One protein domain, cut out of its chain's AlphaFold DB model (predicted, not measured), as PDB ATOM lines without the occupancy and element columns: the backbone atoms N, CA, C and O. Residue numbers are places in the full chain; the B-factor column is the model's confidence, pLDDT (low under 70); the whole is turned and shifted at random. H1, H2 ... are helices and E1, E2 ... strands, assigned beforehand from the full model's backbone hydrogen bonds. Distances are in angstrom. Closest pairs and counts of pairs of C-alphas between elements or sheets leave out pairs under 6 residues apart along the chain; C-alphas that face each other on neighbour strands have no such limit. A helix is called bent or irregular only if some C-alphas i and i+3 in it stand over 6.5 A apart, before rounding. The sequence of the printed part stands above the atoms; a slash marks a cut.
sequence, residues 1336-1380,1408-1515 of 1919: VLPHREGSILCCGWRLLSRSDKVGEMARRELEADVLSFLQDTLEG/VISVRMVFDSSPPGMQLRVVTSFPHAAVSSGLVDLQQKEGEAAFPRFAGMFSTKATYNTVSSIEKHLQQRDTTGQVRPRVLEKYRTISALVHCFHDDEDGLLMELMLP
ATOM      1  N   VAL A1336     183.025 287.597 290.729       88.63
ATOM      2  CA  VAL A1336     181.698 287.515 291.347       88.63
ATOM      3  C   VAL A1336     181.077 286.208 290.870       88.63
ATOM      4  O   VAL A1336     181.143 285.926 289.672       88.63
ATOM      5  N   LEU A1337     180.495 285.428 291.775       88.94
ATOM      6  CA  LEU A1337     179.743 284.221 291.451       88.94
ATOM      7  C   LEU A1337     178.243 284.556 291.492       88.94
ATOM      8  O   LEU A1337     177.619 284.364 292.533       88.94
ATOM      9  N   PRO A1338     177.648 285.126 290.420       82.91
ATOM     10  CA  PRO A1338     176.201 285.267 290.365       82.91
ATOM     11  C   PRO A1338     175.535 283.891 290.368       82.91
ATOM     12  O   PRO A1338     176.103 282.921 289.866       82.91
ATOM     13  N   HIS A1339     174.328 283.840 290.916       86.38
ATOM     14  CA  HIS A1339     173.532 282.628 291.053       86.38
ATOM     15  C   HIS A1339     172.060 282.914 290.764       86.38
ATOM     16  O   HIS A1339     171.607 284.054 290.893       86.38
ATOM     17  N   ARG A1340     171.293 281.900 290.349       87.36
ATOM     18  CA  ARG A1340     169.861 282.068 290.039       87.36
ATOM     19  C   ARG A1340     168.982 282.028 291.291       87.36
ATOM     20  O   ARG A1340     169.351 281.447 292.314       87.36
ATOM     21  N   GLU A1341     167.794 282.625 291.200       87.56
ATOM     22  CA  GLU A1341     166.724 282.470 292.193       87.56
ATOM     23  C   GLU A1341     166.439 280.978 292.427       87.56
ATOM     24  O   GLU A1341     166.257 280.222 291.475       87.56
ATOM     25  N   GLY A1342     166.448 280.544 293.692       88.45
ATOM     26  CA  GLY A1342     166.199 279.145 294.057       88.45
ATOM     27  C   GLY A1342     167.330 278.168 293.716       88.45
ATOM     28  O   GLY A1342     167.199 276.979 293.996       88.45
ATOM     29  N   SER A1343     168.450 278.643 293.156       93.17
ATOM     30  CA  SER A1343     169.659 277.827 293.002       93.17
ATOM     31  C   SER A1343     170.176 277.346 294.357       93.17
ATOM     32  O   SER A1343     169.854 277.899 295.411       93.17
ATOM     33  N   ILE A1344     171.049 276.344 294.337       93.25
ATOM     34  CA  ILE A1344     171.626 275.773 295.553       93.25
ATOM     35  C   ILE A1344     172.382 276.806 296.404       93.25
ATOM     36  O   ILE A1344     172.318 276.772 297.631       93.25
ATOM     37  N   LEU A1345     173.010 277.787 295.751       94.58
ATOM     38  CA  LEU A1345     173.670 278.920 296.397       94.58
ATOM     39  C   LEU A1345     172.664 279.891 297.026       94.58
ATOM     40  O   LEU A1345     172.924 280.412 298.103       94.58
ATOM     41  N   CYS A1346     171.498 280.096 296.399       94.24
ATOM     42  CA  CYS A1346     170.405 280.896 296.965       94.24
ATOM     43  C   CYS A1346     169.813 280.192 298.196       94.24
ATOM     44  O   CYS A1346     169.680 280.791 299.260       94.24
ATOM     45  N   CYS A1347     169.552 278.887 298.091       94.67
ATOM     46  CA  CYS A1347     169.067 278.056 299.193       94.67
ATOM     47  C   CYS A1347     170.050 278.026 300.372       94.67
ATOM     48  O   CYS A1347     169.631 278.100 301.530       94.67
ATOM     49  N   GLY A1348     171.352 277.965 300.090       94.92
ATOM     50  CA  GLY A1348     172.419 277.953 301.086       94.92
ATOM     51  C   GLY A1348     173.018 279.305 301.440       94.92
ATOM     52  O   GLY A1348     174.018 279.336 302.153       94.92
ATOM     53  N   TRP A1349     172.449 280.417 300.976       91.73
ATOM     54  CA  TRP A1349     173.039 281.739 301.188       91.73
ATOM     55  C   TRP A1349     173.244 282.046 302.680       91.73
ATOM     56  O   TRP A1349     174.323 282.475 303.097       91.73
ATOM     57  N   ARG A1350     172.240 281.732 303.507       90.92
ATOM     58  CA  ARG A1350     172.321 281.894 304.961       90.92
ATOM     59  C   ARG A1350     173.450 281.052 305.545       90.92
ATOM     60  O   ARG A1350     174.232 281.542 306.351       90.92
ATOM     61  N   LEU A1351     173.543 279.787 305.131       93.93
ATOM     62  CA  LEU A1351     174.577 278.857 305.579       93.93
ATOM     63  C   LEU A1351     175.976 279.415 305.277       93.93
ATOM     64  O   LEU A1351     176.839 279.398 306.147       93.93
ATOM     65  N   LEU A1352     176.168 279.971 304.082       93.65
ATOM     66  CA  LEU A1352     177.427 280.568 303.643       93.65
ATOM     67  C   LEU A1352     177.796 281.854 304.392       93.65
ATOM     68  O   LEU A1352     178.986 282.141 304.540       93.65
ATOM     69  N   SER A1353     176.803 282.582 304.902       88.51
ATOM     70  CA  SER A1353     176.986 283.834 305.648       88.51
ATOM     71  C   SER A1353     177.209 283.622 307.152       88.51
ATOM     72  O   SER A1353     177.658 284.536 307.842       88.51
ATOM     73  N   ARG A1354     176.971 282.413 307.688       89.46
ATOM     74  CA  ARG A1354     177.210 282.120 309.114       89.46
ATOM     75  C   ARG A1354     178.690 282.289 309.476       89.46
ATOM     76  O   ARG A1354     179.585 281.767 308.806       89.46
ATOM     77  N   SER A1355     178.956 282.973 310.583       87.12
ATOM     78  CA  SER A1355     180.306 283.158 311.134       87.12
ATOM     79  C   SER A1355     180.801 281.966 311.962       87.12
ATOM     80  O   SER A1355     181.969 281.925 312.343       87.12
ATOM     81  N   ASP A1356     179.941 280.985 312.239       90.60
ATOM     82  CA  ASP A1356     180.287 279.798 313.015       90.60
ATOM     83  C   ASP A1356     181.028 278.726 312.189       90.60
ATOM     84  O   ASP A1356     181.209 278.832 310.973       90.60
ATOM     85  N   LYS A1357     181.449 277.647 312.866       93.04
ATOM     86  CA  LYS A1357     182.137 276.507 312.234       93.04
ATOM     87  C   LYS A1357     181.309 275.855 311.122       93.04
ATOM     88  O   LYS A1357     181.890 275.258 310.221       93.04
ATOM     89  N   VAL A1358     179.978 275.950 311.186       92.98
ATOM     90  CA  VAL A1358     179.085 275.385 310.170       92.98
ATOM     91  C   VAL A1358     179.156 276.216 308.895       92.98
ATOM     92  O   VAL A1358     179.331 275.644 307.822       92.98
ATOM     93  N   GLY A1359     179.092 277.545 309.000       94.50
ATOM     94  CA  GLY A1359     179.278 278.415 307.841       94.50
ATOM     95  C   GLY A1359     180.687 278.345 307.266       94.50
ATOM     96  O   GLY A1359     180.859 278.340 306.052       94.50
ATOM     97  N   GLU A1360     181.706 278.201 308.115       93.30
ATOM     98  CA  GLU A1360     183.077 277.982 307.645       93.30
ATOM     99  C   GLU A1360     183.224 276.654 306.889       93.30
ATOM    100  O   GLU A1360     183.836 276.623 305.824       93.30
ATOM    101  N   MET A1361     182.622 275.575 307.396       95.72
ATOM    102  CA  MET A1361     182.579 274.280 306.714       95.72
ATOM    103  C   MET A1361     181.841 274.384 305.378       95.72
ATOM    104  O   MET A1361     182.363 273.935 304.365       95.72
ATOM    105  N   ALA A1362     180.694 275.060 305.346       96.37
ATOM    106  CA  ALA A1362     179.930 275.283 304.126       96.37
ATOM    107  C   ALA A1362     180.706 276.073 303.072       96.37
ATOM    108  O   ALA A1362     180.676 275.734 301.889       96.37
ATOM    109  N   ARG A1363     181.464 277.087 303.506       96.29
ATOM    110  CA  ARG A1363     182.366 277.820 302.618       96.29
ATOM    111  C   ARG A1363     183.482 276.931 302.077       96.29
ATOM    112  O   ARG A1363     183.733 276.980 300.879       96.29
ATOM    113  N   ARG A1364     184.100 276.092 302.915       96.54
ATOM    114  CA  ARG A1364     185.146 275.148 302.485       96.54
ATOM    115  C   ARG A1364     184.627 274.091 301.510       96.54
ATOM    116  O   ARG A1364     185.322 273.789 300.546       96.54
ATOM    117  N   GLU A1365     183.426 273.553 301.724       97.46
ATOM    118  CA  GLU A1365     182.834 272.578 300.795       97.46
ATOM    119  C   GLU A1365     182.510 273.220 299.442       97.46
ATOM    120  O   GLU A1365     182.833 272.650 298.402       97.46
ATOM    121  N   LEU A1366     181.972 274.445 299.440       96.72
ATOM    122  CA  LEU A1366     181.741 275.184 298.197       96.72
ATOM    123  C   LEU A1366     183.059 275.554 297.490       96.72
ATOM    124  O   LEU A1366     183.166 275.425 296.273       96.72
ATOM    125  N   GLU A1367     184.088 275.975 298.228       97.38
ATOM    126  CA  GLU A1367     185.432 276.213 297.681       97.38
ATOM    127  C   GLU A1367     186.029 274.945 297.053       97.38
ATOM    128  O   GLU A1367     186.616 275.023 295.972       97.38
ATOM    129  N   ALA A1368     185.852 273.784 297.692       96.57
ATOM    130  CA  ALA A1368     186.306 272.492 297.182       96.57
ATOM    131  C   ALA A1368     185.550 272.069 295.915       96.57
ATOM    132  O   ALA A1368     186.182 271.596 294.969       96.57
ATOM    133  N   ASP A1369     184.232 272.281 295.863       97.39
ATOM    134  CA  ASP A1369     183.417 272.016 294.674       97.39
ATOM    135  C   ASP A1369     183.849 272.894 293.489       97.39
ATOM    136  O   ASP A1369     184.104 272.389 292.396       97.39
ATOM    137  N   VAL A1370     184.022 274.204 293.709       96.15
ATOM    138  CA  VAL A1370     184.479 275.137 292.662       96.15
ATOM    139  C   VAL A1370     185.903 274.807 292.211       96.15
ATOM    140  O   VAL A1370     186.200 274.871 291.018       96.15
ATOM    141  N   LEU A1371     186.796 274.462 293.144       96.39
ATOM    142  CA  LEU A1371     188.165 274.067 292.821       96.39
ATOM    143  C   LEU A1371     188.182 272.794 291.972       96.39
ATOM    144  O   LEU A1371     188.840 272.793 290.934       96.39
ATOM    145  N   SER A1372     187.429 271.761 292.370       95.21
ATOM    146  CA  SER A1372     187.293 270.515 291.606       95.21
ATOM    147  C   SER A1372     186.763 270.802 290.206       95.21
ATOM    148  O   SER A1372     187.360 270.382 289.220       95.21
ATOM    149  N   PHE A1373     185.707 271.612 290.102       95.38
ATOM    150  CA  PHE A1373     185.118 271.969 288.817       95.38
ATOM    151  C   PHE A1373     186.099 272.708 287.900       95.38
ATOM    152  O   PHE A1373     186.204 272.396 286.711       95.38
ATOM    153  N   LEU A1374     186.811 273.711 288.425       95.47
ATOM    154  CA  LEU A1374     187.773 274.485 287.641       95.47
ATOM    155  C   LEU A1374     188.987 273.645 287.245       95.47
ATOM    156  O   LEU A1374     189.493 273.828 286.140       95.47
ATOM    157  N   GLN A1375     189.440 272.732 288.104       94.85
ATOM    158  CA  GLN A1375     190.499 271.785 287.763       94.85
ATOM    159  C   GLN A1375     190.045 270.851 286.640       94.85
ATOM    160  O   GLN A1375     190.728 270.769 285.624       94.85
ATOM    161  N   ASP A1376     188.863 270.245 286.746       92.79
ATOM    162  CA  ASP A1376     188.341 269.336 285.718       92.79
ATOM    163  C   ASP A1376     188.124 270.052 284.375       92.79
ATOM    164  O   ASP A1376     188.505 269.546 283.315       92.79
ATOM    165  N   THR A1377     187.575 271.269 284.420       91.36
ATOM    166  CA  THR A1377     187.251 272.062 283.223       91.36
ATOM    167  C   THR A1377     188.499 272.626 282.544       91.36
ATOM    168  O   THR A1377     188.589 272.608 281.318       91.36
ATOM    169  N   LEU A1378     189.475 273.129 283.309       91.54
ATOM    170  CA  LEU A1378     190.658 273.793 282.746       91.54
ATOM    171  C   LEU A1378     191.818 272.834 282.464       91.54
ATOM    172  O   LEU A1378     192.594 273.087 281.545       91.54
ATOM    173  N   GLU A1379     191.949 271.734 283.210       88.58
ATOM    174  CA  GLU A1379     192.947 270.694 282.914       88.58
ATOM    175  C   GLU A1379     192.498 269.773 281.768       88.58
ATOM    176  O   GLU A1379     193.260 268.906 281.342       88.58
ATOM    177  N   GLY A1380     191.279 269.955 281.243       84.10
ATOM    178  CA  GLY A1380     190.768 269.175 280.119       84.10
ATOM    179  C   GLY A1380     190.639 267.685 280.434       84.10
ATOM    180  O   GLY A1380     190.629 266.868 279.511       84.10
ATOM    181  N   VAL A1408     195.237 275.384 288.767       92.47
ATOM    182  CA  VAL A1408     194.414 276.129 289.735       92.47
ATOM    183  C   VAL A1408     194.864 275.726 291.136       92.47
ATOM    184  O   VAL A1408     194.621 274.609 291.580       92.47
ATOM    185  N   ILE A1409     195.554 276.641 291.816       93.63
ATOM    186  CA  ILE A1409     196.222 276.383 293.096       93.63
ATOM    187  C   ILE A1409     195.221 276.404 294.245       93.63
ATOM    188  O   ILE A1409     195.279 275.558 295.132       93.63
ATOM    189  N   SER A1410     194.327 277.391 294.259       95.26
ATOM    190  CA  SER A1410     193.308 277.509 295.297       95.26
ATOM    191  C   SER A1410     192.136 278.366 294.842       95.26
ATOM    192  O   SER A1410     192.278 279.277 294.023       95.26
ATOM    193  N   VAL A1411     190.971 278.075 295.408       96.29
ATOM    194  CA  VAL A1411     189.769 278.896 295.328       96.29
ATOM    195  C   VAL A1411     189.392 279.241 296.758       96.29
ATOM    196  O   VAL A1411     189.369 278.360 297.611       96.29
ATOM    197  N   ARG A1412     189.142 280.519 297.033       95.36
ATOM    198  CA  ARG A1412     188.696 280.983 298.346       95.36
ATOM    199  C   ARG A1412     187.531 281.941 298.187       95.36
ATOM    200  O   ARG A1412     187.635 282.885 297.406       95.36
ATOM    201  N   MET A1413     186.446 281.740 298.916       92.47
ATOM    202  CA  MET A1413     185.365 282.708 298.987       92.47
ATOM    203  C   MET A1413     185.756 283.885 299.867       92.47
ATOM    204  O   MET A1413     186.357 283.742 300.932       92.47
ATOM    205  N   VAL A1414     185.391 285.069 299.400       87.58
ATOM    206  CA  VAL A1414     185.559 286.332 300.099       87.58
ATOM    207  C   VAL A1414     184.166 286.926 300.265       87.58
ATOM    208  O   VAL A1414     183.521 287.296 299.284       87.58
ATOM    209  N   PHE A1415     183.703 286.976 301.511       79.45
ATOM    210  CA  PHE A1415     182.524 287.735 301.913       79.45
ATOM    211  C   PHE A1415     183.024 289.085 302.419       79.45
ATOM    212  O   PHE A1415     183.358 289.224 303.592       79.45
ATOM    213  N   ASP A1416     183.150 290.050 301.511       67.16
ATOM    214  CA  ASP A1416     183.349 291.442 301.908       67.16
ATOM    215  C   ASP A1416     181.976 292.024 302.257       67.16
ATOM    216  O   ASP A1416     181.017 291.865 301.503       67.16
ATOM    217  N   SER A1417     181.879 292.728 303.384       55.89
ATOM    218  CA  SER A1417     180.655 293.357 303.902       55.89
ATOM    219  C   SER A1417     180.087 294.490 303.021       55.89
ATOM    220  O   SER A1417     179.168 295.190 303.435       55.89
ATOM    221  N   SER A1418     180.616 294.700 301.808       46.02
ATOM    222  CA  SER A1418     180.163 295.698 300.826       46.02
ATOM    223  C   SER A1418     180.882 295.479 299.477       46.02
ATOM    224  O   SER A1418     182.114 295.580 299.483       46.02
ATOM    225  N   PRO A1419     180.244 295.208 298.303       50.37
ATOM    226  CA  PRO A1419     178.820 295.132 297.902       50.37
ATOM    227  C   PRO A1419     178.278 293.672 297.772       50.37
ATOM    228  O   PRO A1419     179.073 292.734 297.832       50.37
ATOM    229  N   PRO A1420     176.967 293.453 297.505       52.61
ATOM    230  CA  PRO A1420     176.198 292.240 297.870       52.61
ATOM    231  C   PRO A1420     176.387 290.984 296.983       52.61
ATOM    232  O   PRO A1420     175.441 290.257 296.690       52.61
ATOM    233  N   GLY A1421     177.605 290.695 296.523       67.48
ATOM    234  CA  GLY A1421     177.895 289.501 295.716       67.48
ATOM    235  C   GLY A1421     178.892 288.567 296.394       67.48
ATOM    236  O   GLY A1421     179.934 289.027 296.855       67.48
ATOM    237  N   MET A1422     178.632 287.254 296.380       81.95
ATOM    238  CA  MET A1422     179.653 286.251 296.712       81.95
ATOM    239  C   MET A1422     180.831 286.390 295.746       81.95
ATOM    240  O   MET A1422     180.656 286.293 294.527       81.95
ATOM    241  N   GLN A1423     182.029 286.633 296.278       91.06
ATOM    242  CA  GLN A1423     183.244 286.746 295.478       91.06
ATOM    243  C   GLN A1423     184.139 285.522 295.681       91.06
ATOM    244  O   GLN A1423     184.368 285.074 296.799       91.06
ATOM    245  N   LEU A1424     184.685 284.995 294.589       94.00
ATOM    246  CA  LEU A1424     185.674 283.927 294.565       94.00
ATOM    247  C   LEU A1424     187.038 284.512 294.219       94.00
ATOM    248  O   LEU A1424     187.247 285.047 293.129       94.00
ATOM    249  N   ARG A1425     187.994 284.364 295.128       95.42
ATOM    250  CA  ARG A1425     189.412 284.582 294.866       95.42
ATOM    251  C   ARG A1425     190.026 283.276 294.367       95.42
ATOM    252  O   ARG A1425     190.257 282.358 295.146       95.42
ATOM    253  N   VAL A1426     190.314 283.208 293.074       96.80
ATOM    254  CA  VAL A1426     190.934 282.055 292.412       96.80
ATOM    255  C   VAL A1426     192.409 282.355 292.159       96.80
ATOM    256  O   VAL A1426     192.737 283.312 291.457       96.80
ATOM    257  N   VAL A1427     193.312 281.553 292.719       96.30
ATOM    258  CA  VAL A1427     194.755 281.624 292.460       96.30
ATOM    259  C   VAL A1427     195.103 280.590 291.399       96.30
ATOM    260  O   VAL A1427     194.989 279.389 291.630       96.30
ATOM    261  N   THR A1428     195.526 281.042 290.223       95.90
ATOM    262  CA  THR A1428     195.772 280.162 289.075       95.90
ATOM    263  C   THR A1428     196.904 280.682 288.184       95.90
ATOM    264  O   THR A1428     197.249 281.865 288.218       95.90
ATOM    265  N   SER A1429     197.507 279.799 287.390       93.84
ATOM    266  CA  SER A1429     198.379 280.166 286.269       93.84
ATOM    267  C   SER A1429     197.604 280.430 284.967       93.84
ATOM    268  O   SER A1429     198.176 280.987 284.026       93.84
ATOM    269  N   PHE A1430     196.312 280.085 284.897       94.05
ATOM    270  CA  PHE A1430     195.473 280.336 283.727       94.05
ATOM    271  C   PHE A1430     195.107 281.820 283.579       94.05
ATOM    272  O   PHE A1430     194.952 282.543 284.565       94.05
ATOM    273  N   PRO A1431     194.912 282.304 282.340       92.74
ATOM    274  CA  PRO A1431     194.422 283.655 282.114       92.74
ATOM    275  C   PRO A1431     192.999 283.823 282.666       92.74
ATOM    276  O   PRO A1431     192.146 282.957 282.488       92.74
ATOM    277  N   HIS A1432     192.717 284.994 283.245       92.36
ATOM    278  CA  HIS A1432     191.404 285.378 283.789       92.36
ATOM    279  C   HIS A1432     190.213 285.027 282.876       92.36
ATOM    280  O   HIS A1432     189.152 284.668 283.371       92.36
ATOM    281  N   ALA A1433     190.363 285.136 281.551       90.35
ATOM    282  CA  ALA A1433     189.300 284.804 280.600       90.35
ATOM    283  C   ALA A1433     188.931 283.308 280.603       90.35
ATOM    284  O   ALA A1433     187.752 282.988 280.511       90.35
ATOM    285  N   ALA A1434     189.910 282.412 280.760       92.79
ATOM    286  CA  ALA A1434     189.668 280.971 280.821       92.79
ATOM    287  C   ALA A1434     188.950 280.590 282.122       92.79
ATOM    288  O   ALA A1434     187.936 279.903 282.083       92.79
ATOM    289  N   VAL A1435     189.402 281.130 283.261       94.37
ATOM    290  CA  VAL A1435     188.727 280.929 284.556       94.37
ATOM    291  C   VAL A1435     187.313 281.507 284.537       94.37
ATOM    292  O   VAL A1435     186.381 280.856 284.989       94.37
ATOM    293  N   SER A1436     187.137 282.702 283.964       92.40
ATOM    294  CA  SER A1436     185.816 283.312 283.809       92.40
ATOM    295  C   SER A1436     184.889 282.449 282.959       92.40
ATOM    296  O   SER A1436     183.716 282.354 283.292       92.40
ATOM    297  N   SER A1437     185.393 281.845 281.875       89.07
ATOM    298  CA  SER A1437     184.611 280.925 281.044       89.07
ATOM    299  C   SER A1437     184.213 279.683 281.836       89.07
ATOM    300  O   SER A1437     183.037 279.346 281.864       89.07
ATOM    301  N   GLY A1438     185.157 279.072 282.562       92.75
ATOM    302  CA  GLY A1438     184.869 277.924 283.423       92.75
ATOM    303  C   GLY A1438     183.830 278.241 284.503       92.75
ATOM    304  O   GLY A1438     182.911 277.464 284.718       92.75
ATOM    305  N   LEU A1439     183.893 279.413 285.140       91.95
ATOM    306  CA  LEU A1439     182.874 279.829 286.113       91.95
ATOM    307  C   LEU A1439     181.495 280.083 285.478       91.95
ATOM    308  O   LEU A1439     180.478 279.845 286.123       91.95
ATOM    309  N   VAL A1440     181.438 280.537 284.224       86.52
ATOM    310  CA  VAL A1440     180.168 280.658 283.485       86.52
ATOM    311  C   VAL A1440     179.605 279.274 283.142       86.52
ATOM    312  O   VAL A1440     178.400 279.062 283.259       86.52
ATOM    313  N   ASP A1441     180.457 278.314 282.783       88.60
ATOM    314  CA  ASP A1441     180.036 276.928 282.541       88.60
ATOM    315  C   ASP A1441     179.543 276.256 283.835       88.60
ATOM    316  O   ASP A1441     178.558 275.516 283.819       88.60
ATOM    317  N   LEU A1442     180.171 276.572 284.976       89.13
ATOM    318  CA  LEU A1442     179.716 276.169 286.311       89.13
ATOM    319  C   LEU A1442     178.310 276.709 286.608       89.13
ATOM    320  O   LEU A1442     177.463 275.970 287.101       89.13
ATOM    321  N   GLN A1443     178.034 277.967 286.251       82.01
ATOM    322  CA  GLN A1443     176.709 278.581 286.416       82.01
ATOM    323  C   GLN A1443     175.633 277.947 285.540       82.01
ATOM    324  O   GLN A1443     174.473 277.863 285.932       82.01
ATOM    325  N   GLN A1444     175.991 277.499 284.337       80.22
ATOM    326  CA  GLN A1444     175.045 276.799 283.467       80.22
ATOM    327  C   GLN A1444     174.717 275.395 283.983       80.22
ATOM    328  O   GLN A1444     173.610 274.911 283.759       80.22
ATOM    329  N   LYS A1445     175.647 274.770 284.713       80.18
ATOM    330  CA  LYS A1445     175.453 273.476 285.380       80.18
ATOM    331  C   LYS A1445     174.816 273.595 286.773       80.18
ATOM    332  O   LYS A1445     174.745 272.584 287.468       80.18
ATOM    333  N   GLU A1446     174.368 274.794 287.178       65.49
ATOM    334  CA  GLU A1446     173.786 275.068 288.501       65.49
ATOM    335  C   GLU A1446     172.797 273.979 288.948       65.49
ATOM    336  O   GLU A1446     171.838 273.646 288.253       65.49
ATOM    337  N   GLY A1447     173.055 273.428 290.134       78.53
ATOM    338  CA  GLY A1447     172.324 272.311 290.726       78.53
ATOM    339  C   GLY A1447     173.227 271.493 291.649       78.53
ATOM    340  O   GLY A1447     174.399 271.825 291.837       78.53
ATOM    341  N   GLU A1448     172.698 270.402 292.203       81.40
ATOM    342  CA  GLU A1448     173.457 269.486 293.071       81.40
ATOM    343  C   GLU A1448     174.675 268.874 292.360       81.40
ATOM    344  O   GLU A1448     175.674 268.572 293.001       81.40
ATOM    345  N   ALA A1449     174.639 268.760 291.028       84.19
ATOM    346  CA  ALA A1449     175.743 268.218 290.236       84.19
ATOM    347  C   ALA A1449     176.964 269.154 290.138       84.19
ATOM    348  O   ALA A1449     178.086 268.674 290.000       84.19
ATOM    349  N   ALA A1450     176.761 270.476 290.186       86.63
ATOM    350  CA  ALA A1450     177.855 271.452 290.130       86.63
ATOM    351  C   ALA A1450     178.523 271.660 291.495       86.63
ATOM    352  O   ALA A1450     179.700 272.009 291.554       86.63
ATOM    353  N   PHE A1451     177.770 271.440 292.575       94.22
ATOM    354  CA  PHE A1451     178.208 271.683 293.945       94.22
ATOM    355  C   PHE A1451     177.860 270.505 294.865       94.22
ATOM    356  O   PHE A1451     177.103 270.687 295.818       94.22
ATOM    357  N   PRO A1452     178.329 269.279 294.571       94.35
ATOM    358  CA  PRO A1452     177.862 268.075 295.255       94.35
ATOM    359  C   PRO A1452     178.186 268.066 296.752       94.35
ATOM    360  O   PRO A1452     177.378 267.582 297.548       94.35
ATOM    361  N   ARG A1453     179.333 268.614 297.172       95.92
ATOM    362  CA  ARG A1453     179.711 268.636 298.591       95.92
ATOM    363  C   ARG A1453     178.895 269.664 299.363       95.92
ATOM    364  O   ARG A1453     178.351 269.352 300.423       95.92
ATOM    365  N   PHE A1454     178.749 270.866 298.809       96.53
ATOM    366  CA  PHE A1454     177.913 271.913 299.390       96.53
ATOM    367  C   PHE A1454     176.432 271.505 299.404       96.53
ATOM    368  O   PHE A1454     175.747 271.696 300.407       96.53
ATOM    369  N   ALA A1455     175.957 270.852 298.338       94.46
ATOM    370  CA  ALA A1455     174.624 270.259 298.255       94.46
ATOM    371  C   ALA A1455     174.378 269.224 299.353       94.46
ATOM    372  O   ALA A1455     173.336 269.239 300.012       94.46
ATOM    373  N   GLY A1456     175.371 268.360 299.587       94.45
ATOM    374  CA  GLY A1456     175.338 267.339 300.627       94.45
ATOM    375  C   GLY A1456     175.020 267.915 302.006       94.45
ATOM    376  O   GLY A1456     174.325 267.269 302.789       94.45
ATOM    377  N   MET A1457     175.402 269.164 302.292       95.30
ATOM    378  CA  MET A1457     175.059 269.796 303.567       95.30
ATOM    379  C   MET A1457     173.548 269.941 303.773       95.30
ATOM    380  O   MET A1457     173.076 269.668 304.878       95.30
ATOM    381  N   PHE A1458     172.762 270.272 302.744       92.76
ATOM    382  CA  PHE A1458     171.302 270.403 302.883       92.76
ATOM    383  C   PHE A1458     170.620 269.084 303.245       92.76
ATOM    384  O   PHE A1458     169.603 269.095 303.938       92.76
ATOM    385  N   SER A1459     171.202 267.953 302.833       88.76
ATOM    386  CA  SER A1459     170.699 266.623 303.194       88.76
ATOM    387  C   SER A1459     170.935 266.279 304.671       88.76
ATOM    388  O   SER A1459     170.138 265.563 305.269       88.76
ATOM    389  N   THR A1460     171.984 266.837 305.294       88.26
ATOM    390  CA  THR A1460     172.295 266.571 306.711       88.26
ATOM    391  C   THR A1460     171.345 267.283 307.668       88.26
ATOM    392  O   THR A1460     170.977 266.726 308.703       88.26
ATOM    393  N   LYS A1461     170.932 268.512 307.334       90.99
ATOM    394  CA  LYS A1461     169.966 269.291 308.111       90.99
ATOM    395  C   LYS A1461     169.119 270.164 307.198       90.99
ATOM    396  O   LYS A1461     169.623 271.075 306.547       90.99
ATOM    397  N   ALA A1462     167.804 269.966 307.258       83.61
ATOM    398  CA  ALA A1462     166.847 270.777 306.506       83.61
ATOM    399  C   ALA A1462     166.923 272.282 306.843       83.61
ATOM    400  O   ALA A1462     166.587 273.102 305.993       83.61
ATOM    401  N   THR A1463     167.401 272.649 308.041       89.41
ATOM    402  CA  THR A1463     167.617 274.047 308.464       89.41
ATOM    403  C   THR A1463     168.679 274.779 307.651       89.41
ATOM    404  O   THR A1463     168.704 276.008 307.616       89.41
ATOM    405  N   TYR A1464     169.563 274.046 306.973       93.67
ATOM    406  CA  TYR A1464     170.584 274.646 306.123       93.67
ATOM    407  C   TYR A1464     170.012 275.154 304.801       93.67
ATOM    408  O   TYR A1464     170.589 276.057 304.198       93.67
ATOM    409  N   ASN A1465     168.866 274.620 304.366       95.35
ATOM    410  CA  ASN A1465     168.142 275.138 303.215       95.35
ATOM    411  C   ASN A1465     167.207 276.265 303.679       95.35
ATOM    412  O   ASN A1465     166.151 276.025 304.267       95.35
ATOM    413  N   THR A1466     167.611 277.505 303.412       94.31
ATOM    414  CA  THR A1466     166.899 278.724 303.824       94.31
ATOM    415  C   THR A1466     165.493 278.773 303.233       94.31
ATOM    416  O   THR A1466     164.541 279.072 303.949       94.31
ATOM    417  N   VAL A1467     165.344 278.408 301.956       95.79
ATOM    418  CA  VAL A1467     164.046 278.383 301.266       95.79
ATOM    419  C   VAL A1467     163.120 277.366 301.930       95.79
ATOM    420  O   VAL A1467     162.006 277.718 302.307       95.79
ATOM    421  N   SER A1468     163.594 276.138 302.165       94.44
ATOM    422  CA  SER A1468     162.800 275.108 302.853       94.44
ATOM    423  C   SER A1468     162.491 275.464 304.307       94.44
ATOM    424  O   SER A1468     161.432 275.101 304.812       94.44
ATOM    425  N   SER A1469     163.390 276.176 304.989       94.69
ATOM    426  CA  SER A1469     163.185 276.632 306.368       94.69
ATOM    427  C   SER A1469     162.078 277.679 306.454       94.69
ATOM    428  O   SER A1469     161.188 277.568 307.295       94.69
ATOM    429  N   ILE A1470     162.086 278.659 305.547       95.57
ATOM    430  CA  ILE A1470     161.031 279.675 305.452       95.57
ATOM    431  C   ILE A1470     159.721 279.044 305.006       95.57
ATOM    432  O   ILE A1470     158.673 279.374 305.547       95.57
ATOM    433  N   GLU A1471     159.762 278.111 304.059       95.05
ATOM    434  CA  GLU A1471     158.571 277.396 303.617       95.05
ATOM    435  C   GLU A1471     157.924 276.609 304.756       95.05
ATOM    436  O   GLU A1471     156.726 276.763 304.984       95.05
ATOM    437  N   LYS A1472     158.708 275.858 305.537       94.27
ATOM    438  CA  LYS A1472     158.209 275.183 306.744       94.27
ATOM    439  C   LYS A1472     157.678 276.171 307.776       94.27
ATOM    440  O   LYS A1472     156.631 275.919 308.362       94.27
ATOM    441  N   HIS A1473     158.358 277.298 307.982       94.04
ATOM    442  CA  HIS A1473     157.895 278.326 308.909       94.04
ATOM    443  C   HIS A1473     156.554 278.929 308.476       94.04
ATOM    444  O   HIS A1473     155.626 278.995 309.277       94.04
ATOM    445  N   LEU A1474     156.425 279.310 307.203       94.04
ATOM    446  CA  LEU A1474     155.181 279.832 306.646       94.04
ATOM    447  C   LEU A1474     154.073 278.782 306.710       94.04
ATOM    448  O   LEU A1474     152.969 279.132 307.092       94.04
ATOM    449  N   GLN A1475     154.362 277.507 306.426       92.74
ATOM    450  CA  GLN A1475     153.398 276.408 306.571       92.74
ATOM    451  C   GLN A1475     152.928 276.219 308.021       92.74
ATOM    452  O   GLN A1475     151.744 276.003 308.251       92.74
ATOM    453  N   GLN A1476     153.830 276.315 309.002       90.45
ATOM    454  CA  GLN A1476     153.486 276.161 310.421       90.45
ATOM    455  C   GLN A1476     152.731 277.370 310.989       90.45
ATOM    456  O   GLN A1476     151.867 277.203 311.848       90.45
ATOM    457  N   ARG A1477     153.059 278.591 310.543       83.86
ATOM    458  CA  ARG A1477     152.486 279.839 311.077       83.86
ATOM    459  C   ARG A1477     151.203 280.279 310.368       83.86
ATOM    460  O   ARG A1477     150.506 281.153 310.883       83.86
ATOM    461  N   ASP A1478     150.861 279.673 309.231       74.40
ATOM    462  CA  ASP A1478     149.668 280.015 308.443       74.40
ATOM    463  C   ASP A1478     148.331 279.662 309.115       74.40
ATOM    464  O   ASP A1478     147.285 279.756 308.482       74.40
ATOM    465  N   THR A1479     148.310 279.332 310.408       68.73
ATOM    466  CA  THR A1479     147.064 279.220 311.182       68.73
ATOM    467  C   THR A1479     146.236 280.510 311.156       68.73
ATOM    468  O   THR A1479     145.029 280.463 311.364       68.73
ATOM    469  N   THR A1480     146.862 281.655 310.860       72.76
ATOM    470  CA  THR A1480     146.185 282.949 310.660       72.76
ATOM    471  C   THR A1480     145.882 283.281 309.193       72.76
ATOM    472  O   THR A1480     145.172 284.248 308.935       72.76
ATOM    473  N   GLY A1481     146.413 282.517 308.231       73.95
ATOM    474  CA  GLY A1481     146.168 282.675 306.792       73.95
ATOM    475  C   GLY A1481     146.629 283.992 306.149       73.95
ATOM    476  O   GLY A1481     146.274 284.244 305.003       73.95
ATOM    477  N   GLN A1482     147.370 284.866 306.843       83.36
ATOM    478  CA  GLN A1482     147.708 286.202 306.315       83.36
ATOM    479  C   GLN A1482     149.135 286.329 305.773       83.36
ATOM    480  O   GLN A1482     149.360 287.033 304.789       83.36
ATOM    481  N   VAL A1483     150.120 285.672 306.393       87.97
ATOM    482  CA  VAL A1483     151.535 285.937 306.075       87.97
ATOM    483  C   VAL A1483     151.938 285.284 304.756       87.97
ATOM    484  O   VAL A1483     152.554 285.934 303.910       87.97
ATOM    485  N   ARG A1484     151.573 284.017 304.537       92.77
ATOM    486  CA  ARG A1484     151.981 283.296 303.326       92.77
ATOM    487  C   ARG A1484     151.357 283.876 302.054       92.77
ATOM    488  O   ARG A1484     152.123 284.070 301.107       92.77
ATOM    489  N   PRO A1485     150.051 284.215 301.991       88.77
ATOM    490  CA  PRO A1485     149.492 284.864 300.809       88.77
ATOM    491  C   PRO A1485     150.151 286.212 300.538       88.77
ATOM    492  O   PRO A1485     150.477 286.481 299.392       88.77
ATOM    493  N   ARG A1486     150.454 287.005 301.576       92.46
ATOM    494  CA  ARG A1486     151.155 288.290 301.419       92.46
ATOM    495  C   ARG A1486     152.547 288.115 300.812       92.46
ATOM    496  O   ARG A1486     152.916 288.834 299.884       92.46
ATOM    497  N   VAL A1487     153.320 287.151 301.314       91.88
ATOM    498  CA  VAL A1487     154.661 286.841 300.794       91.88
ATOM    499  C   VAL A1487     154.582 286.322 299.354       91.88
ATOM    500  O   VAL A1487     155.339 286.778 298.498       91.88
ATOM    501  N   LEU A1488     153.653 285.410 299.055       90.96
ATOM    502  CA  LEU A1488     153.482 284.863 297.706       90.96
ATOM    503  C   LEU A1488     152.908 285.891 296.720       90.96
ATOM    504  O   LEU A1488     153.295 285.887 295.557       90.96
ATOM    505  N   GLU A1489     152.050 286.809 297.157       91.75
ATOM    506  CA  GLU A1489     151.543 287.907 296.327       91.75
ATOM    507  C   GLU A1489     152.668 288.891 295.976       91.75
ATOM    508  O   GLU A1489     152.811 289.287 294.817       91.75
ATOM    509  N   LYS A1490     153.515 289.235 296.957       94.69
ATOM    510  CA  LYS A1490     154.601 290.209 296.783       94.69
ATOM    511  C   LYS A1490     155.789 289.650 295.995       94.69
ATOM    512  O   LYS A1490     156.292 290.333 295.104       94.69
ATOM    513  N   TYR A1491     156.229 288.423 296.288       92.90
ATOM    514  CA  TYR A1491     157.461 287.847 295.725       92.90
ATOM    515  C   TYR A1491     157.225 286.707 294.728       92.90
ATOM    516  O   TYR A1491     158.164 286.281 294.066       92.90
ATOM    517  N   ARG A1492     155.986 286.227 294.553       91.40
ATOM    518  CA  ARG A1492     155.594 285.050 293.740       91.40
ATOM    519  C   ARG A1492     156.089 283.709 294.274       91.40
ATOM    520  O   ARG A1492     155.321 282.750 294.276       91.40
ATOM    521  N   THR A1493     157.340 283.622 294.715       93.59
ATOM    522  CA  THR A1493     157.941 282.409 295.281       93.59
ATOM    523  C   THR A1493     158.714 282.744 296.561       93.59
ATOM    524  O   THR A1493     159.156 283.872 296.778       93.59
ATOM    525  N   ILE A1494     158.910 281.746 297.421       94.95
ATOM    526  CA  ILE A1494     159.758 281.886 298.616       94.95
ATOM    527  C   ILE A1494     161.233 282.033 298.212       94.95
ATOM    528  O   ILE A1494     162.002 282.723 298.875       94.95
ATOM    529  N   SER A1495     161.633 281.433 297.092       95.14
ATOM    530  CA  SER A1495     162.974 281.592 296.535       95.14
ATOM    531  C   SER A1495     163.256 283.034 296.109       95.14
ATOM    532  O   SER A1495     164.347 283.524 296.382       95.14
ATOM    533  N   ALA A1496     162.283 283.730 295.514       93.57
ATOM    534  CA  ALA A1496     162.381 285.146 295.170       93.57
ATOM    535  C   ALA A1496     162.517 286.020 296.415       93.57
ATOM    536  O   ALA A1496     163.326 286.944 296.407       93.57
ATOM    537  N   LEU A1497     161.775 285.704 297.487       95.97
ATOM    538  CA  LEU A1497     161.933 286.368 298.782       95.97
ATOM    539  C   LEU A1497     163.389 286.245 299.258       95.97
ATOM    540  O   LEU A1497     164.050 287.257 299.455       95.97
ATOM    541  N   VAL A1498     163.921 285.024 299.366       94.67
ATOM    542  CA  VAL A1498     165.318 284.802 299.795       94.67
ATOM    543  C   VAL A1498     166.309 285.502 298.863       94.67
ATOM    544  O   VAL A1498     167.261 286.115 299.335       94.67
ATOM    545  N   HIS A1499     166.067 285.463 297.550       94.27
ATOM    546  CA  HIS A1499     166.944 286.082 296.560       94.27
ATOM    547  C   HIS A1499     166.990 287.612 296.669       94.27
ATOM    548  O   HIS A1499     168.037 288.209 296.422       94.27
ATOM    549  N   CYS A1500     165.873 288.245 297.041       91.07
ATOM    550  CA  CYS A1500     165.791 289.693 297.231       91.07
ATOM    551  C   CYS A1500     166.490 290.177 298.507       91.07
ATOM    552  O   CYS A1500     166.859 291.343 298.554       91.07
ATOM    553  N   PHE A1501     166.668 289.306 299.505       92.13
ATOM    554  CA  PHE A1501     167.221 289.649 300.819       92.13
ATOM    555  C   PHE A1501     168.591 288.991 301.093       92.13
ATOM    556  O   PHE A1501     168.946 288.735 302.241       92.13
ATOM    557  N   HIS A1502     169.390 288.705 300.055       82.94
ATOM    558  CA  HIS A1502     170.752 288.159 300.214       82.94
ATOM    559  C   HIS A1502     171.742 289.100 300.923       82.94
ATOM    560  O   HIS A1502     172.885 288.734 301.181       82.94
ATOM    561  N   ASP A1503     171.378 290.343 301.150       81.79
ATOM    562  CA  ASP A1503     172.224 291.345 301.785       81.79
ATOM    563  C   ASP A1503     171.537 292.028 302.961       81.79
ATOM    564  O   ASP A1503     172.151 292.855 303.628       81.79
ATOM    565  N   ASP A1504     170.298 291.638 303.242       87.97
ATOM    566  CA  ASP A1504     169.449 292.269 304.237       87.97
ATOM    567  C   ASP A1504     168.718 291.194 305.049       87.97
ATOM    568  O   ASP A1504     167.536 290.890 304.866       87.97
ATOM    569  N   GLU A1505     169.497 290.572 305.936       89.42
ATOM    570  CA  GLU A1505     169.025 289.585 306.904       89.42
ATOM    571  C   GLU A1505     167.859 290.137 307.744       89.42
ATOM    572  O   GLU A1505     166.858 289.447 307.963       89.42
ATOM    573  N   ASP A1506     167.971 291.401 308.154       90.02
ATOM    574  CA  ASP A1506     166.975 292.102 308.960       90.02
ATOM    575  C   ASP A1506     165.690 292.361 308.164       90.02
ATOM    576  O   ASP A1506     164.591 292.141 308.674       90.02
ATOM    577  N   GLY A1507     165.800 292.736 306.886       92.73
ATOM    578  CA  GLY A1507     164.666 292.877 305.973       92.73
ATOM    579  C   GLY A1507     163.914 291.567 305.741       92.73
ATOM    580  O   GLY A1507     162.679 291.551 305.775       92.73
ATOM    581  N   LEU A1508     164.630 290.443 305.598       94.36
ATOM    582  CA  LEU A1508     164.013 289.112 305.509       94.36
ATOM    583  C   LEU A1508     163.236 288.776 306.787       94.36
ATOM    584  O   LEU A1508     162.109 288.279 306.732       94.36
ATOM    585  N   LEU A1509     163.841 289.045 307.945       94.16
ATOM    586  CA  LEU A1509     163.239 288.809 309.254       94.16
ATOM    587  C   LEU A1509     162.012 289.688 309.496       94.16
ATOM    588  O   LEU A1509     160.995 289.194 309.987       94.16
ATOM    589  N   MET A1510     162.071 290.954 309.087       93.74
ATOM    590  CA  MET A1510     160.957 291.894 309.152       93.74
ATOM    591  C   MET A1510     159.789 291.433 308.274       93.74
ATOM    592  O   MET A1510     158.640 291.425 308.721       93.74
ATOM    593  N   GLU A1511     160.069 290.980 307.048       94.36
ATOM    594  CA  GLU A1511     159.042 290.477 306.130       94.36
ATOM    595  C   GLU A1511     158.382 289.188 306.655       94.36
ATOM    596  O   GLU A1511     157.175 289.005 306.487       94.36
ATOM    597  N   LEU A1512     159.140 288.331 307.350       94.01
ATOM    598  CA  LEU A1512     158.640 287.110 308.003       94.01
ATOM    599  C   LEU A1512     158.070 287.342 309.413       94.01
ATOM    600  O   LEU A1512     157.551 286.406 310.029       94.01
ATOM    601  N   MET A1513     158.148 288.573 309.930       93.61
ATOM    602  CA  MET A1513     157.751 288.941 311.294       93.61
ATOM    603  C   MET A1513     158.420 288.053 312.357       93.61
ATOM    604  O   MET A1513     157.760 287.512 313.257       93.61
ATOM    605  N   LEU A1514     159.729 287.844 312.214       92.83
ATOM    606  CA  LEU A1514     160.560 287.070 313.128       92.83
ATOM    607  C   LEU A1514     161.561 287.994 313.835       92.83
ATOM    608  O   LEU A1514     162.186 288.814 313.176       92.83
ATOM    609  N   PRO A1515     161.769 287.849 315.156       88.01
ATOM    610  CA  PRO A1515     162.693 288.705 315.905       88.01
ATOM    611  C   PRO A1515     164.172 288.360 315.666       88.01
ATOM    612  O   PRO A1515     165.055 289.059 316.146       88.01
TER     613      PRO A1515
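This is residues 1336 to 1380 and 1408 to 1515 of the 1919 residues of an uncharacterized protein of Trypanosoma brucei brucei (strain 927/4 GUTat10.1) (UniProt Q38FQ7). The model is a rod of two lobes joined by the short helices H1 and H2: one lobe has the long helix H3 between a two-strand hairpin, E1 and E2, and helix H5, with H4 across part of H3, and the other is a looser group of H6 to H9. Residues 1476 to 1481, of which 1476 to 1480 belong to H6, stick out. The printed part has 153 residues, mostly helix by its named elements, in the order H1 H2 H3 E1 E2 H4 H5 H6 H7 H8 H9, and its one sheet, E1 - E2, is antiparallel. It is compact, with a radius of gyration of the C-alphas of 16.8 A and spans of 57 by 27 by 26 A.

H1, residues 1344 to 1347, and H2, residues 1349 to 1353, meet only through their link. H2 touches H3, residues 1357 to 1378, with residues 1358 to 1363 of H3 alone; the closest C-alphas are those of Leu 1352 and Gly 1359, 5.1 A apart. E1, residues 1408 to 1414, and E2, residues 1423 to 1428, form a hairpin at 163 degrees, with N 1412 and O 1425 within hydrogen-bond range at 2.9 A. The closest C-alphas of H3 and E1 are those of Glu 1367 and Val 1411, 5.6 A apart. H4, residues 1432 to 1444, touches residues 1373 to 1378 of H3 alone, opposite ways at a steep tilt of 69 degrees, only just short of about perpendicular; C-alphas 1374 and 1438 come closest, at 6.2 A. H5, residues 1452 to 1460, touches residues 1362 to 1369 of H3 alone, opposite ways at a shallow tilt of 30 degrees, with C-alphas 1365 and 1454 closest at 5.2 A. H6, residues 1466 to 1480, only just touches H1, with 3 pairs of C-alphas within 8 A, the closest 1347 and 1466 at 5.2 A. H6 and H7, residues 1483 to 1491, touch only at the corner, C-alphas 1474 and 1484 being closest at 5.8 A. H8, residues 1494 to 1500, touches H1, with C-alphas 1346 and 1499 closest at 6.2 A. H9, residues 1505 to 1511, is close to but not clearly touching H8, with C-alphas 1498 and 1508 closest at 7.3 A. Every O i to N i+4 pair is within hydrogen-bond range in H2, H3, H4, H7, H8 and H9, against 3 of 5 in H5 and 9 of 11 in H6, and H1 is too short for such a pair.

H1 begins at C-alpha 1344 (171.626, 275.773, 295.553). H3 is 30.8 A long, E1 17.0 A, E2 15.5 A, H4 18.5 A and H6 22.2 A. H6 is irregular, with C-alphas 1476 and 1479 7.2 A apart. H9 ends at C-alpha 1511 (159.042, 290.477, 306.130).

The two C-alphas farthest apart, of Ser 1429 and Thr 1480, are 57.7 A apart. Residues 1381 to 1407 are cut out, with 12.4 A between C-alphas 1380 and 1408. Of the links printed whole, none is long. The mean pLDDT of the printed part is 89.7; residues 1416 to 1421, 1446 and 1479 are under 70.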